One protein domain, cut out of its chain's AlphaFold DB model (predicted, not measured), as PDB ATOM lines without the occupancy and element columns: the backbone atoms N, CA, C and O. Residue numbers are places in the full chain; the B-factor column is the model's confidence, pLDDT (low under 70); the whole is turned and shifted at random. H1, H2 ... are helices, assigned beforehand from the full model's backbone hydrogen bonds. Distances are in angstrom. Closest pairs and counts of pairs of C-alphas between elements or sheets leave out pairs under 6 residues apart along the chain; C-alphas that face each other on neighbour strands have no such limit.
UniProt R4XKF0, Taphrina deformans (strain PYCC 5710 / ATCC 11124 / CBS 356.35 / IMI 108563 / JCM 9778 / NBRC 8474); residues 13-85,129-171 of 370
ATOM      1  N   GLU A  13     278.231 306.954 281.708       74.06
ATOM      2  CA  GLU A  13     277.209 305.895 281.792       74.06
ATOM      3  C   GLU A  13     276.670 305.498 280.397       74.06
ATOM      4  O   GLU A  13     276.394 304.332 280.123       74.06
ATOM      5  N   SER A  14     276.649 306.455 279.461       80.19
ATOM      6  CA  SER A  14     276.342 306.238 278.043       80.19
ATOM      7  C   SER A  14     277.284 305.244 277.352       80.19
ATOM      8  O   SER A  14     276.813 304.416 276.578       80.19
ATOM      9  N   TYR A  15     278.592 305.287 277.633       82.00
ATOM     10  CA  TYR A  15     279.580 304.377 277.043       82.00
ATOM     11  C   TYR A  15     279.355 302.928 277.490       82.00
ATOM     12  O   TYR A  15     279.370 302.016 276.668       82.00
ATOM     13  N   TYR A  16     279.099 302.710 278.783       86.75
ATOM     14  CA  TYR A  16     278.809 301.370 279.301       86.75
ATOM     15  C   TYR A  16     277.480 300.826 278.768       86.75
ATOM     16  O   TYR A  16     277.399 299.645 278.441       86.75
ATOM     17  N   ASN A  17     276.473 301.686 278.597       88.25
ATOM     18  CA  ASN A  17     275.204 301.304 277.978       88.25
ATOM     19  C   ASN A  17     275.365 300.918 276.499       88.25
ATOM     20  O   ASN A  17     274.751 299.953 276.046       88.25
ATOM     21  N   GLU A  18     276.189 301.638 275.737       91.19
ATOM     22  CA  GLU A  18     276.515 301.265 274.355       91.19
ATOM     23  C   GLU A  18     277.321 299.966 274.286       91.19
ATOM     24  O   GLU A  18     277.011 299.105 273.463       91.19
ATOM     25  N   LEU A  19     278.297 299.781 275.179       92.50
ATOM     26  CA  LEU A  19     279.072 298.545 275.270       92.50
ATOM     27  C   LEU A  19     278.176 297.347 275.609       92.50
ATOM     28  O   LEU A  19     278.298 296.302 274.980       92.50
ATOM     29  N   TYR A  20     277.249 297.505 276.557       92.00
ATOM     30  CA  TYR A  20     276.298 296.457 276.921       92.00
ATOM     31  C   TYR A  20     275.386 296.091 275.747       92.00
ATOM     32  O   TYR A  20     275.212 294.912 275.446       92.00
ATOM     33  N   LYS A  21     274.861 297.088 275.021       94.00
ATOM     34  CA  LYS A  21     274.081 296.852 273.795       94.00
ATOM     35  C   LYS A  21     274.900 296.109 272.741       94.00
ATOM     36  O   LYS A  21     274.411 295.143 272.169       94.00
ATOM     37  N   ALA A  22     276.143 296.529 272.509       93.06
ATOM     38  CA  ALA A  22     277.026 295.878 271.548       93.06
ATOM     39  C   ALA A  22     277.322 294.421 271.938       93.06
ATOM     40  O   ALA A  22     277.277 293.546 271.076       93.06
ATOM     41  N   LEU A  23     277.567 294.152 273.225       94.31
ATOM     42  CA  LEU A  23     277.775 292.800 273.747       94.31
ATOM     43  C   LEU A  23     276.516 291.934 273.628       94.31
ATOM     44  O   LEU A  23     276.628 290.800 273.177       94.31
ATOM     45  N   SER A  24     275.331 292.467 273.943       93.75
ATOM     46  CA  SER A  24     274.052 291.758 273.770       93.75
ATOM     47  C   SER A  24     273.823 291.382 272.307       93.75
ATOM     48  O   SER A  24     273.575 290.221 271.998       93.75
ATOM     49  N   CYS A  25     274.004 292.327 271.379       91.25
ATOM     50  CA  CYS A  25     273.883 292.044 269.949       91.25
ATOM     51  C   CYS A  25     274.940 291.039 269.463       91.25
ATOM     52  O   CYS A  25     274.644 290.199 268.614       91.25
ATOM     53  N   ALA A  26     276.172 291.106 269.979       91.81
ATOM     54  CA  ALA A  26     277.216 290.137 269.658       91.81
ATOM     55  C   ALA A  26     276.855 288.734 270.167       91.81
ATOM     56  O   ALA A  26     277.014 287.765 269.429       91.81
ATOM     57  N   GLN A  27     276.324 288.631 271.385       91.69
ATOM     58  CA  GLN A  27     275.853 287.380 271.966       91.69
ATOM     59  C   GLN A  27     274.693 286.799 271.156       91.69
ATOM     60  O   GLN A  27     274.779 285.654 270.730       91.69
ATOM     61  N   GLU A  28     273.656 287.586 270.859       92.25
ATOM     62  CA  GLU A  28     272.536 287.167 270.005       92.25
ATOM     63  C   GLU A  28     273.029 286.652 268.651       92.25
ATOM     64  O   GLU A  28     272.568 285.620 268.154       92.25
ATOM     65  N   LYS A  29     274.006 287.350 268.058       89.00
ATOM     66  CA  LYS A  29     274.577 286.951 266.778       89.00
ATOM     67  C   LYS A  29     275.369 285.650 266.878       89.00
ATOM     68  O   LYS A  29     275.245 284.814 265.987       89.00
ATOM     69  N   LEU A  30     276.152 285.468 267.939       84.75
ATOM     70  CA  LEU A  30     276.865 284.220 268.204       84.75
ATOM     71  C   LEU A  30     275.887 283.065 268.401       84.75
ATOM     72  O   LEU A  30     276.057 282.038 267.756       84.75
ATOM     73  N   THR A  31     274.830 283.243 269.194       83.62
ATOM     74  CA  THR A  31     273.806 282.213 269.415       83.62
ATOM     75  C   THR A  31     273.166 281.763 268.103       83.62
ATOM     76  O   THR A  31     273.033 280.565 267.873       83.62
ATOM     77  N   GLN A  32     272.841 282.692 267.193       83.75
ATOM     78  CA  GLN A  32     272.333 282.338 265.859       83.75
ATOM     79  C   GLN A  32     273.301 281.435 265.084       83.75
ATOM     80  O   GLN A  32     272.866 280.489 264.429       83.75
ATOM     81  N   TYR A  33     274.603 281.728 265.133       77.88
ATOM     82  CA  TYR A  33     275.609 280.926 264.439       77.88
ATOM     83  C   TYR A  33     275.870 279.587 265.120       77.88
ATOM     84  O   TYR A  33     276.049 278.614 264.398       77.88
ATOM     85  N   TYR A  34     275.838 279.518 266.451       73.56
ATOM     86  CA  TYR A  34     275.974 278.258 267.182       73.56
ATOM     87  C   TYR A  34     274.820 277.301 266.867       73.56
ATOM     88  O   TYR A  34     275.057 276.168 266.461       73.56
ATOM     89  N   VAL A  35     273.578 277.797 266.886       74.50
ATOM     90  CA  VAL A  35     272.403 277.006 266.479       74.50
ATOM     91  C   VAL A  35     272.519 276.541 265.022       74.50
ATOM     92  O   VAL A  35     272.176 275.409 264.692       74.50
ATOM     93  N   ALA A  36     273.024 277.395 264.127       71.19
ATOM     94  CA  ALA A  36     273.252 277.008 262.737       71.19
ATOM     95  C   ALA A  36     274.402 275.993 262.581       71.19
ATOM     96  O   ALA A  36     274.339 275.138 261.695       71.19
ATOM     97  N   SER A  37     275.446 276.071 263.416       66.69
ATOM     98  CA  SER A  37     276.559 275.118 263.411       66.69
ATOM     99  C   SER A  37     276.181 273.762 263.994       66.69
ATOM    100  O   SER A  37     276.679 272.760 263.493       66.69
ATOM    101  N   ASP A  38     275.247 273.712 264.949       64.31
ATOM    102  CA  ASP A  38     274.711 272.459 265.500       64.31
ATOM    103  C   ASP A  38     273.979 271.625 264.436       64.31
ATOM    104  O   ASP A  38     273.894 270.403 264.539       64.31
ATOM    105  N   GLY A  39     273.523 272.256 263.348       66.94
ATOM    106  CA  GLY A  39     273.008 271.556 262.169       66.94
ATOM    107  C   GLY A  39     274.066 270.748 261.401       66.94
ATOM    108  O   GLY A  39     273.714 269.969 260.513       66.94
ATOM    109  N   SER A  40     275.359 270.910 261.703       75.88
ATOM    110  CA  SER A  40     276.450 270.169 261.072       75.88
ATOM    111  C   SER A  40     277.324 269.450 262.095       75.88
ATOM    112  O   SER A  40     278.115 270.058 262.808       75.88
ATOM    113  N   TYR A  41     277.314 268.118 262.043       79.88
ATOM    114  CA  TYR A  41     278.198 267.261 262.845       79.88
ATOM    115  C   TYR A  41     279.699 267.464 262.563       79.88
ATOM    116  O   TYR A  41     280.552 266.906 263.245       79.88
ATOM    117  N   ARG A  42     280.065 268.198 261.502       83.12
ATOM    118  CA  ARG A  42     281.457 268.279 261.033       83.12
ATOM    119  C   ARG A  42     282.382 268.920 262.056       83.12
ATOM    120  O   ARG A  42     283.517 268.476 262.167       83.12
ATOM    121  N   TYR A  43     281.910 269.943 262.767       80.69
ATOM    122  CA  TYR A  43     282.720 270.651 263.756       80.69
ATOM    123  C   TYR A  43     282.999 269.773 264.979       80.69
ATOM    124  O   TYR A  43     284.156 269.554 265.323       80.69
ATOM    125  N   SER A  44     281.956 269.188 265.574       81.81
ATOM    126  CA  SER A  44     282.096 268.316 266.743       81.81
ATOM    127  C   SER A  44     282.938 267.077 266.446       81.81
ATOM    128  O   SER A  44     283.818 266.716 267.226       81.81
ATOM    129  N   ILE A  45     282.740 266.465 265.276       86.69
ATOM    130  CA  ILE A  45     283.544 265.317 264.856       86.69
ATOM    131  C   ILE A  45     284.984 265.721 264.524       86.69
ATOM    132  O   ILE A  45     285.898 264.948 264.798       86.69
ATOM    133  N   ALA A  46     285.222 266.912 263.966       88.31
ATOM    134  CA  ALA A  46     286.583 267.395 263.743       88.31
ATOM    135  C   ALA A  46     287.363 267.504 265.063       88.31
ATOM    136  O   ALA A  46     288.495 267.035 265.105       88.31
ATOM    137  N   CYS A  47     286.743 268.025 266.131       86.56
ATOM    138  CA  CYS A  47     287.355 268.062 267.464       86.56
ATOM    139  C   CYS A  47     287.637 266.650 267.997       86.56
ATOM    140  O   CYS A  47     288.740 266.369 268.450       86.56
ATOM    141  N   LEU A  48     286.689 265.712 267.858       88.62
ATOM    142  CA  LEU A  48     286.923 264.321 268.263       88.62
ATOM    143  C   LEU A  48     288.113 263.692 267.525       88.62
ATOM    144  O   LEU A  48     288.905 262.972 268.129       88.62
ATOM    145  N   LEU A  49     288.250 263.961 266.227       90.62
ATOM    146  CA  LEU A  49     289.326 263.442 265.376       90.62
ATOM    147  C   LEU A  49     290.651 264.205 265.522       90.62
ATOM    148  O   LEU A  49     291.620 263.844 264.849       90.62
ATOM    149  N   ASP A  50     290.708 265.225 266.374       89.69
ATOM    150  CA  ASP A  50     291.951 265.889 266.736       89.69
ATOM    151  C   ASP A  50     292.691 265.068 267.810       89.69
ATOM    152  O   ASP A  50     292.193 264.920 268.932       89.69
ATOM    153  N   PRO A  51     293.878 264.516 267.503       87.50
ATOM    154  CA  PRO A  51     294.644 263.730 268.459       87.50
ATOM    155  C   PRO A  51     295.160 264.537 269.665       87.50
ATOM    156  O   PRO A  51     295.477 263.902 270.671       87.50
ATOM    157  N   GLU A  52     295.244 265.874 269.589       85.38
ATOM    158  CA  GLU A  52     295.739 266.755 270.668       85.38
ATOM    159  C   GLU A  52     294.710 267.071 271.754       85.38
ATOM    160  O   GLU A  52     295.065 267.564 272.822       85.38
ATOM    161  N   GLY A  53     293.430 266.835 271.491       76.94
ATOM    162  CA  GLY A  53     292.391 267.309 272.394       76.94
ATOM    163  C   GLY A  53     291.123 266.479 272.413       76.94
ATOM    164  O   GLY A  53     290.417 266.508 273.417       76.94
ATOM    165  N   LYS A  54     290.850 265.695 271.361       82.19
ATOM    166  CA  LYS A  54     289.725 264.753 271.262       82.19
ATOM    167  C   LYS A  54     288.431 265.337 271.859       82.19
ATOM    168  O   LYS A  54     287.954 266.391 271.454       82.19
ATOM    169  N   ALA A  55     287.861 264.647 272.846       69.62
ATOM    170  CA  ALA A  55     286.680 265.084 273.582       69.62
ATOM    171  C   ALA A  55     286.982 266.128 274.675       69.62
ATOM    172  O   ALA A  55     286.075 266.849 275.082       69.62
ATOM    173  N   GLU A  56     288.228 266.244 275.146       70.38
ATOM    174  CA  GLU A  56     288.619 267.208 276.187       70.38
ATOM    175  C   GLU A  56     288.526 268.659 275.688       70.38
ATOM    176  O   GLU A  56     288.171 269.557 276.452       70.38
ATOM    177  N   GLN A  57     288.739 268.888 274.385       64.38
ATOM    178  CA  GLN A  57     288.502 270.182 273.726       64.38
ATOM    179  C   GLN A  57     287.049 270.665 273.837       64.38
ATOM    180  O   GLN A  57     286.793 271.867 273.778       64.38
ATOM    181  N   LEU A  58     286.099 269.743 274.003       65.62
ATOM    182  CA  LEU A  58     284.673 270.037 274.126       65.62
ATOM    183  C   LEU A  58     284.231 270.202 275.588       65.62
ATOM    184  O   LEU A  58     283.034 270.222 275.830       65.62
ATOM    185  N   GLY A  59     285.161 270.338 276.548       56.62
ATOM    186  CA  GLY A  59     284.944 270.331 278.007       56.62
ATOM    187  C   GLY A  59     284.052 271.429 278.616       56.62
ATOM    188  O   GLY A  59     284.224 271.790 279.780       56.62
ATOM    189  N   HIS A  60     283.108 271.981 277.860       57.50
ATOM    190  CA  HIS A  60     282.041 272.835 278.353       57.50
ATOM    191  C   HIS A  60     280.836 271.971 278.788       57.50
ATOM    192  O   HIS A  60     280.459 271.061 278.055       57.50
ATOM    193  N   PRO A  61     280.198 272.245 279.943       57.94
ATOM    194  CA  PRO A  61     279.121 271.412 280.499       57.94
ATOM    195  C   PRO A  61     277.914 271.201 279.570       57.94
ATOM    196  O   PRO A  61     277.210 270.205 279.706       57.94
ATOM    197  N   ASP A  62     277.700 272.105 278.615       58.19
ATOM    198  CA  ASP A  62     276.618 272.001 277.623       58.19
ATOM    199  C   ASP A  62     276.924 271.022 276.472       58.19
ATOM    200  O   ASP A  62     276.029 270.659 275.711       58.19
ATOM    201  N   PHE A  63     278.177 270.589 276.324       62.22
ATOM    202  CA  PHE A  63     278.631 269.733 275.233       62.22
ATOM    203  C   PHE A  63     278.892 268.328 275.780       62.22
ATOM    204  O   PHE A  63     279.971 268.038 276.284       62.22
ATOM    205  N   SER A  64     277.889 267.451 275.684       67.94
ATOM    206  CA  SER A  64     278.024 266.028 276.020       67.94
ATOM    207  C   SER A  64     278.839 265.322 274.928       67.94
ATOM    208  O   SER A  64     278.366 265.211 273.790       67.94
ATOM    209  N   PRO A  65     280.059 264.834 275.229       70.94
ATOM    210  CA  PRO A  65     280.880 264.133 274.246       70.94
ATOM    211  C   PRO A  65     280.208 262.865 273.714       70.94
ATOM    212  O   PRO A  65     280.459 262.469 272.578       70.94
ATOM    213  N   GLU A  66     279.332 262.249 274.508       79.31
ATOM    214  CA  GLU A  66     278.640 261.002 274.189       79.31
ATOM    215  C   GLU A  66     277.814 261.120 272.905       79.31
ATOM    216  O   GLU A  66     277.946 260.278 272.018       79.31
ATOM    217  N   SER A  67     277.044 262.202 272.749       79.81
ATOM    218  CA  SER A  67     276.237 262.426 271.543       79.81
ATOM    219  C   SER A  67     277.106 262.506 270.282       79.81
ATOM    220  O   SER A  67     276.773 261.937 269.243       79.81
ATOM    221  N   TYR A  68     278.268 263.154 270.366       81.25
ATOM    222  CA  TYR A  68     279.171 263.271 269.222       81.25
ATOM    223  C   TYR A  68     279.875 261.954 268.900       81.25
ATOM    224  O   TYR A  68     280.054 261.625 267.724       81.25
ATOM    225  N   ILE A  69     280.225 261.169 269.918       85.62
ATOM    226  CA  ILE A  69     280.782 259.827 269.737       85.62
ATOM    227  C   ILE A  69     279.767 258.931 269.022       85.62
ATOM    228  O   ILE A  69     280.138 258.271 268.052       85.62
ATOM    229  N   GLU A  70     278.492 258.971 269.415       85.19
ATOM    230  CA  GLU A  70     277.419 258.239 268.730       85.19
ATOM    231  C   GLU A  70     277.297 258.657 267.258       85.19
ATOM    232  O   GLU A  70     277.225 257.802 266.376       85.19
ATOM    233  N   THR A  71     277.350 259.963 266.959       85.44
ATOM    234  CA  THR A  71     277.310 260.436 265.563       85.44
ATOM    235  C   THR A  71     278.521 259.980 264.749       85.44
ATOM    236  O   THR A  71     278.367 259.569 263.597       85.44
ATOM    237  N   LEU A  72     279.724 259.997 265.336       86.69
ATOM    238  CA  LEU A  72     280.938 259.497 264.691       86.69
ATOM    239  C   LEU A  72     280.841 257.994 264.423       86.69
ATOM    240  O   LEU A  72     281.195 257.556 263.330       86.69
ATOM    241  N   GLN A  73     280.327 257.219 265.376       87.56
ATOM    242  CA  GLN A  73     280.094 255.788 265.203       87.56
ATOM    243  C   GLN A  73     279.063 255.512 264.109       87.56
ATOM    244  O   GLN A  73     279.316 254.679 263.246       87.56
ATOM    245  N   ALA A  74     277.952 256.251 264.064       86.00
ATOM    246  CA  ALA A  74     276.946 256.100 263.013       86.00
ATOM    247  C   ALA A  74     277.530 256.359 261.612       86.00
ATOM    248  O   ALA A  74     277.358 255.542 260.710       86.00
ATOM    249  N   ILE A  75     278.294 257.444 261.437       84.94
ATOM    250  CA  ILE A  75     278.956 257.759 260.157       84.94
ATOM    251  C   ILE A  75     280.004 256.700 259.807       84.94
ATOM    252  O   ILE A  75     280.165 256.331 258.642       84.94
ATOM    253  N   TYR A  76     280.733 256.217 260.810       86.00
ATOM    254  CA  TYR A  76     281.705 255.154 260.630       86.00
ATOM    255  C   TYR A  76     281.028 253.851 260.178       86.00
ATOM    256  O   TYR A  76     281.524 253.211 259.256       86.00
ATOM    257  N   GLU A  77     279.886 253.465 260.740       84.25
ATOM    258  CA  GLU A  77     279.153 252.261 260.325       84.25
ATOM    259  C   GLU A  77     278.492 252.413 258.942       84.25
ATOM    260  O   GLU A  77     278.569 251.506 258.108       84.25
ATOM    261  N   ASP A  78     277.939 253.585 258.619       80.25
ATOM    262  CA  ASP A  78     277.403 253.876 257.280       80.25
ATOM    263  C   ASP A  78     278.486 253.755 256.192       80.25
ATOM    264  O   ASP A  78     278.249 253.232 255.092       80.25
ATOM    265  N   ASP A  79     279.715 254.162 256.508       71.88
ATOM    266  CA  ASP A  79     280.876 253.993 255.640       71.88
ATOM    267  C   ASP A  79     281.326 252.515 255.499       71.88
ATOM    268  O   ASP A  79     281.989 252.182 254.515       71.88
ATOM    269  N   GLU A  80     280.955 251.582 256.394       66.00
ATOM    270  CA  GLU A  80     281.091 250.132 256.108       66.00
ATOM    271  C   GLU A  80     280.112 249.679 255.037       66.00
ATOM    272  O   GLU A  80     280.496 248.974 254.098       66.00
ATOM    273  N   SER A  81     278.848 250.079 255.179       57.75
ATOM    274  CA  SER A  81     277.757 249.563 254.353       57.75
ATOM    275  C   SER A  81     277.898 249.949 252.875       57.75
ATOM    276  O   SER A  81     277.636 249.138 251.984       57.75
ATOM    277  N   SER A  82     278.397 251.157 252.605       58.97
ATOM    278  CA  SER A  82     278.618 251.682 251.253       58.97
ATOM    279  C   SER A  82     279.832 251.050 250.550       58.97
ATOM    280  O   SER A  82     279.793 250.780 249.347       58.97
ATOM    281  N   ASN A  83     280.892 250.713 251.290       51.88
ATOM    282  CA  ASN A  83     282.145 250.210 250.716       51.88
ATOM    283  C   ASN A  83     282.149 248.709 250.378       51.88
ATOM    284  O   ASN A  83     283.029 248.265 249.637       51.88
ATOM    285  N   PHE A  84     281.173 247.922 250.848       41.88
ATOM    286  CA  PHE A  84     281.038 246.521 250.418       41.88
ATOM    287  C   PHE A  84     280.572 246.399 248.951       41.88
ATOM    288  O   PHE A  84     280.797 245.371 248.320       41.88
ATOM    289  N   SER A  85     279.976 247.458 248.388       42.50
ATOM    290  CA  SER A  85     279.425 247.484 247.024       42.50
ATOM    291  C   SER A  85     280.376 248.108 245.987       42.50
ATOM    292  O   SER A  85     280.492 247.615 244.865       42.50
ATOM    293  N   ASP A 129     285.950 248.433 267.613       78.00
ATOM    294  CA  ASP A 129     285.722 249.525 266.676       78.00
ATOM    295  C   ASP A 129     286.924 250.490 266.688       78.00
ATOM    296  O   ASP A 129     287.452 250.833 267.755       78.00
ATOM    297  N   GLU A 130     287.419 250.866 265.501       88.06
ATOM    298  CA  GLU A 130     288.570 251.770 265.359       88.06
ATOM    299  C   GLU A 130     288.309 253.084 266.103       88.06
ATOM    300  O   GLU A 130     289.236 253.627 266.703       88.06
ATOM    301  N   VAL A 131     287.047 253.537 266.123       87.81
ATOM    302  CA  VAL A 131     286.596 254.732 266.846       87.81
ATOM    303  C   VAL A 131     286.838 254.579 268.344       87.81
ATOM    304  O   VAL A 131     287.558 255.382 268.933       87.81
ATOM    305  N   THR A 132     286.315 253.517 268.964       87.81
ATOM    306  CA  THR A 132     286.498 253.263 270.402       87.81
ATOM    307  C   THR A 132     287.973 253.113 270.765       87.81
ATOM    308  O   THR A 132     288.411 253.601 271.803       87.81
ATOM    309  N   ARG A 133     288.770 252.462 269.909       89.44
ATOM    310  CA  ARG A 133     290.212 252.320 270.135       89.44
ATOM    311  C   ARG A 133     290.922 253.670 270.125       89.44
ATOM    312  O   ARG A 133     291.690 253.939 271.034       89.44
ATOM    313  N   TYR A 134     290.659 254.500 269.121       90.75
ATOM    314  CA  TYR A 134     291.271 255.817 268.986       90.75
ATOM    315  C   TYR A 134     290.881 256.764 270.134       90.75
ATOM    316  O   TYR A 134     291.746 257.444 270.690       90.75
ATOM    317  N   LEU A 135     289.603 256.776 270.525       87.81
ATOM    318  CA  LEU A 135     289.109 257.628 271.611       87.81
ATOM    319  C   LEU A 135     289.681 257.238 272.981       87.81
ATOM    320  O   LEU A 135     289.896 258.116 273.806       87.81
ATOM    321  N   ASN A 136     289.972 255.952 273.197       86.56
ATOM    322  CA  ASN A 136     290.581 255.456 274.436       86.56
ATOM    323  C   ASN A 136     292.107 255.613 274.496       86.56
ATOM    324  O   ASN A 136     292.700 255.341 275.538       86.56
ATOM    325  N   GLU A 137     292.767 255.970 273.394       86.88
ATOM    326  CA  GLU A 137     294.201 256.260 273.435       86.88
ATOM    327  C   GLU A 137     294.462 257.586 274.150       86.88
ATOM    328  O   GLU A 137     293.625 258.490 274.128       86.88
ATOM    329  N   ASP A 138     295.652 257.728 274.726       82.75
ATOM    330  CA  ASP A 138     296.067 258.999 275.305       82.75
ATOM    331  C   ASP A 138     296.087 260.104 274.240       82.75
ATOM    332  O   ASP A 138     296.237 259.864 273.031       82.75
ATOM    333  N   VAL A 139     295.901 261.332 274.710       82.69
ATOM    334  CA  VAL A 139     296.076 262.539 273.912       82.69
ATOM    335  C   VAL A 139     297.536 262.637 273.463       82.69
ATOM    336  O   VAL A 139     298.468 262.365 274.224       82.69
ATOM    337  N   VAL A 140     297.742 262.993 272.200       82.31
ATOM    338  CA  VAL A 140     299.078 263.207 271.640       82.31
ATOM    339  C   VAL A 140     299.530 264.621 272.007       82.31
ATOM    340  O   VAL A 140     298.715 265.534 272.074       82.31
ATOM    341  N   GLY A 141     300.829 264.812 272.262       78.12
ATOM    342  CA  GLY A 141     301.394 266.161 272.377       78.12
ATOM    343  C   GLY A 141     301.276 266.951 271.067       78.12
ATOM    344  O   GLY A 141     300.676 266.474 270.112       78.12
ATOM    345  N   GLU A 142     301.900 268.126 271.006       80.19
ATOM    346  CA  GLU A 142     301.829 269.038 269.852       80.19
ATOM    347  C   GLU A 142     302.048 268.328 268.494       80.19
ATOM    348  O   GLU A 142     303.044 267.631 268.268       80.19
ATOM    349  N   VAL A 143     301.078 268.494 267.597       82.25
ATOM    350  CA  VAL A 143     300.958 267.931 266.255       82.25
ATOM    351  C   VAL A 143     301.008 269.071 265.239       82.25
ATOM    352  O   VAL A 143     300.010 269.712 264.923       82.25
ATOM    353  N   ASP A 144     302.168 269.238 264.601       77.25
ATOM    354  CA  ASP A 144     302.383 270.269 263.569       77.25
ATOM    355  C   ASP A 144     301.358 270.218 262.418       77.25
ATOM    356  O   ASP A 144     301.021 271.229 261.798       77.25
ATOM    357  N   ASN A 145     300.901 269.013 262.062       86.00
ATOM    358  CA  ASN A 145     299.923 268.815 261.001       86.00
ATOM    359  C   ASN A 145     299.067 267.568 261.247       86.00
ATOM    360  O   ASN A 145     299.495 266.431 261.017       86.00
ATOM    361  N   ILE A 146     297.813 267.804 261.626       89.69
ATOM    362  CA  ILE A 146     296.838 266.763 261.964       89.69
ATOM    363  C   ILE A 146     296.593 265.804 260.781       89.69
ATOM    364  O   ILE A 146     296.484 264.591 260.962       89.69
ATOM    365  N   LEU A 147     296.580 266.299 259.535       89.69
ATOM    366  CA  LEU A 147     296.399 265.444 258.352       89.69
ATOM    367  C   LEU A 147     297.608 264.529 258.104       89.69
ATOM    368  O   LEU A 147     297.438 263.387 257.669       89.69
ATOM    369  N   LEU A 148     298.828 265.000 258.382       88.69
ATOM    370  CA  LEU A 148     300.027 264.160 258.316       88.69
ATOM    371  C   LEU A 148     300.046 263.123 259.440       88.69
ATOM    372  O   LEU A 148     300.454 261.987 259.194       88.69
ATOM    373  N   TRP A 149     299.545 263.471 260.627       91.00
ATOM    374  CA  TRP A 149     299.379 262.521 261.724       91.00
ATOM    375  C   TRP A 149     298.429 261.380 261.342       91.00
ATOM    376  O   TRP A 149     298.791 260.207 261.471       91.00
ATOM    377  N   TRP A 150     297.259 261.693 260.773       92.44
ATOM    378  CA  TRP A 150     296.320 260.673 260.290       92.44
ATOM    379  C   TRP A 150     296.908 259.821 259.163       92.44
ATOM    380  O   TRP A 150     296.693 258.611 259.134       92.44
ATOM    381  N   LYS A 151     297.712 260.416 258.274       88.06
ATOM    382  CA  LYS A 151     298.438 259.680 257.228       88.06
ATOM    383  C   LYS A 151     299.467 258.707 257.812       88.06
ATOM    384  O   LYS A 151     299.579 257.582 257.335       88.06
ATOM    385  N   ALA A 152     300.210 259.111 258.840       88.81
ATOM    386  CA  ALA A 152     301.169 258.238 259.515       88.81
ATOM    387  C   ALA A 152     300.478 257.086 260.271       88.81
ATOM    388  O   ALA A 152     301.023 255.985 260.356       88.81
ATOM    389  N   ASN A 153     299.261 257.318 260.772       89.69
ATOM    390  CA  ASN A 153     298.474 256.348 261.534       89.69
ATOM    391  C   ASN A 153     297.452 255.558 260.694       89.69
ATOM    392  O   ASN A 153     296.701 254.754 261.245       89.69
ATOM    393  N   GLU A 154     297.461 255.698 259.365       88.88
ATOM    394  CA  GLU A 154     296.534 255.004 258.455       88.88
ATOM    395  C   GLU A 154     296.634 253.473 258.565       88.88
ATOM    396  O   GLU A 154     295.645 252.768 258.407       88.88
ATOM    397  N   LEU A 155     297.803 252.924 258.908       86.12
ATOM    398  CA  LEU A 155     297.942 251.479 259.137       86.12
ATOM    399  C   LEU A 155     297.245 251.001 260.423       86.12
ATOM    400  O   LEU A 155     296.833 249.844 260.495       86.12
ATOM    401  N   ARG A 156     297.130 251.870 261.436       88.56
ATOM    402  CA  ARG A 156     296.482 251.573 262.725       88.56
ATOM    403  C   ARG A 156     294.972 251.788 262.656       88.56
ATOM    404  O   ARG A 156     294.226 250.990 263.220       88.56
ATOM    405  N   PHE A 157     294.563 252.840 261.949       89.31
ATOM    406  CA  PHE A 157     293.181 253.299 261.825       89.31
ATOM    407  C   PHE A 157     292.798 253.540 260.356       89.31
ATOM    408  O   PHE A 157     292.558 254.675 259.947       89.31
ATOM    409  N   PRO A 158     292.799 252.507 259.504       86.69
ATOM    410  CA  PRO A 158     292.657 252.684 258.060       86.69
ATOM    411  C   PRO A 158     291.317 253.274 257.625       86.69
ATOM    412  O   PRO A 158     291.248 253.948 256.595       86.69
ATOM    413  N   ARG A 159     290.234 253.003 258.356       86.88
ATOM    414  CA  ARG A 159     288.910 253.532 258.019       86.88
ATOM    415  C   ARG A 159     288.721 254.902 258.645       86.88
ATOM    416  O   ARG A 159     288.344 255.843 257.945       86.88
ATOM    417  N   LEU A 160     289.088 255.041 259.914       89.69
ATOM    418  CA  LEU A 160     288.980 256.315 260.616       89.69
ATOM    419  C   LEU A 160     289.887 257.391 259.996       89.69
ATOM    420  O   LEU A 160     289.438 258.515 259.823       89.69
ATOM    421  N   ALA A 161     291.100 257.054 259.541       90.00
ATOM    422  CA  ALA A 161     291.999 257.990 258.855       90.00
ATOM    423  C   ALA A 161     291.416 258.514 257.532       90.00
ATOM    424  O   ALA A 161     291.614 259.675 257.163       90.00
ATOM    425  N   ARG A 162     290.665 257.677 256.809       87.50
ATOM    426  CA  ARG A 162     289.974 258.077 255.577       87.50
ATOM    427  C   ARG A 162     288.827 259.043 255.868       87.50
ATOM    428  O   ARG A 162     288.700 260.039 255.152       87.50
ATOM    429  N   LEU A 163     288.041 258.770 256.909       88.69
ATOM    430  CA  LEU A 163     286.980 259.652 257.397       88.69
ATOM    431  C   LEU A 163     287.570 260.982 257.892       88.69
ATOM    432  O   LEU A 163     287.150 262.048 257.440       88.69
ATOM    433  N   ALA A 164     288.618 260.924 258.717       90.75
ATOM    434  CA  ALA A 164     289.337 262.083 259.235       90.75
ATOM    435  C   ALA A 164     289.881 262.965 258.119       90.75
ATOM    436  O   ALA A 164     289.660 264.171 258.132       90.75
ATOM    437  N   ARG A 165     290.482 262.383 257.077       90.00
ATOM    438  CA  ARG A 165     290.900 263.148 255.898       90.00
ATOM    439  C   ARG A 165     289.731 263.889 255.247       90.00
ATOM    440  O   ARG A 165     289.917 265.024 254.826       90.00
ATOM    441  N   GLY A 166     288.545 263.288 255.143       87.69
ATOM    442  CA  GLY A 166     287.371 263.930 254.537       87.69
ATOM    443  C   GLY A 166     286.776 265.065 255.377       87.69
ATOM    444  O   GLY A 166     286.323 266.067 254.824       87.69
ATOM    445  N   ILE A 167     286.789 264.930 256.703       88.25
ATOM    446  CA  ILE A 167     286.237 265.936 257.619       88.25
ATOM    447  C   ILE A 167     287.250 267.056 257.872       88.25
ATOM    448  O   ILE A 167     286.931 268.225 257.668       88.25
ATOM    449  N   LEU A 168     288.490 266.715 258.224       87.88
ATOM    450  CA  LEU A 168     289.536 267.674 258.593       87.88
ATOM    451  C   LEU A 168     290.119 268.439 257.396       87.88
ATOM    452  O   LEU A 168     290.708 269.497 257.576       87.88
ATOM    453  N   SER A 169     289.952 267.943 256.163       86.19
ATOM    454  CA  SER A 169     290.304 268.721 254.961       86.19
ATOM    455  C   SER A 169     289.258 269.770 254.586       86.19
ATOM    456  O   SER A 169     289.484 270.551 253.656       86.19
ATOM    457  N   SER A 170     288.114 269.806 255.279       76.62
ATOM    458  CA  SER A 170     287.118 270.843 255.037       76.62
ATOM    459  C   SER A 170     287.682 272.207 255.432       76.62
ATOM    460  O   SER A 170     288.222 272.407 256.516       76.62
ATOM    461  N   VAL A 171     287.609 273.160 254.504       67.06
ATOM    462  CA  VAL A 171     288.104 274.510 254.758       67.06
ATOM    463  C   VAL A 171     287.099 275.208 255.668       67.06
ATOM    464  O   VAL A 171     285.939 275.362 255.295       67.06
TER     465      VAL A 171
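What this domain is: This is residues 13 to 85 and 129 to 171 of the 370 residues of a protein of Taphrina deformans (strain PYCC 5710 / ATCC 11124 / CBS 356.35 / IMI 108563 / JCM 9778 / NBRC 8474) (UniProt R4XKF0). A long helix, H1, sticks out as an arm from a compact body in which H2 packs on H3 and H6 at large angles and H5 and H6 form a hairpin. The printed part has 116 residues, 78 of them in six named helices, H1 to H6 in order along the chain, with no named strand; its class is all helix, and the whole is loose, with a radius of gyration of the C-alphas of 18.2 A and spans of 64 by 33 by 26 A.

How they stand to each other: H1, residues 13 to 38, stands free. H2, residues 42 to 48, touches H3, residues 65 to 85, with residues 68 to 72 of H3 alone; the closest C-alphas, of Ser 44 and Tyr 68, are 6.3 A apart. H4, residues 130 to 135, only just touches H3, with 3 pairs of C-alphas within 8 A, Gln 73 and Val 131 closest at 6.8 A. H5, residues 146 to 152, and H6, residues 158 to 168, touch as a hairpin at a shallow tilt of 20 degrees, opposite ways; C-alphas 150 and 161 are closest, 5.3 A. O i to N i+4 pairs are within hydrogen-bond range throughout H1, H2, H4 and H5, 15 of 17 in H3, 6 of 7 in H6.

Where its parts are: H1, 37.3 A long, begins at C-alpha 13 (277.209, 305.895, 281.792); H6 ends at C-alpha 168 (289.536, 267.674, 258.593).

The domain as a whole: Residues 86 to 128 are cut out, a gap of 20.7 A between C-alphas 85 and 129. Link H2 to H3 is long. The pLDDT is under 70 at 19 residues, among them 57 to 64.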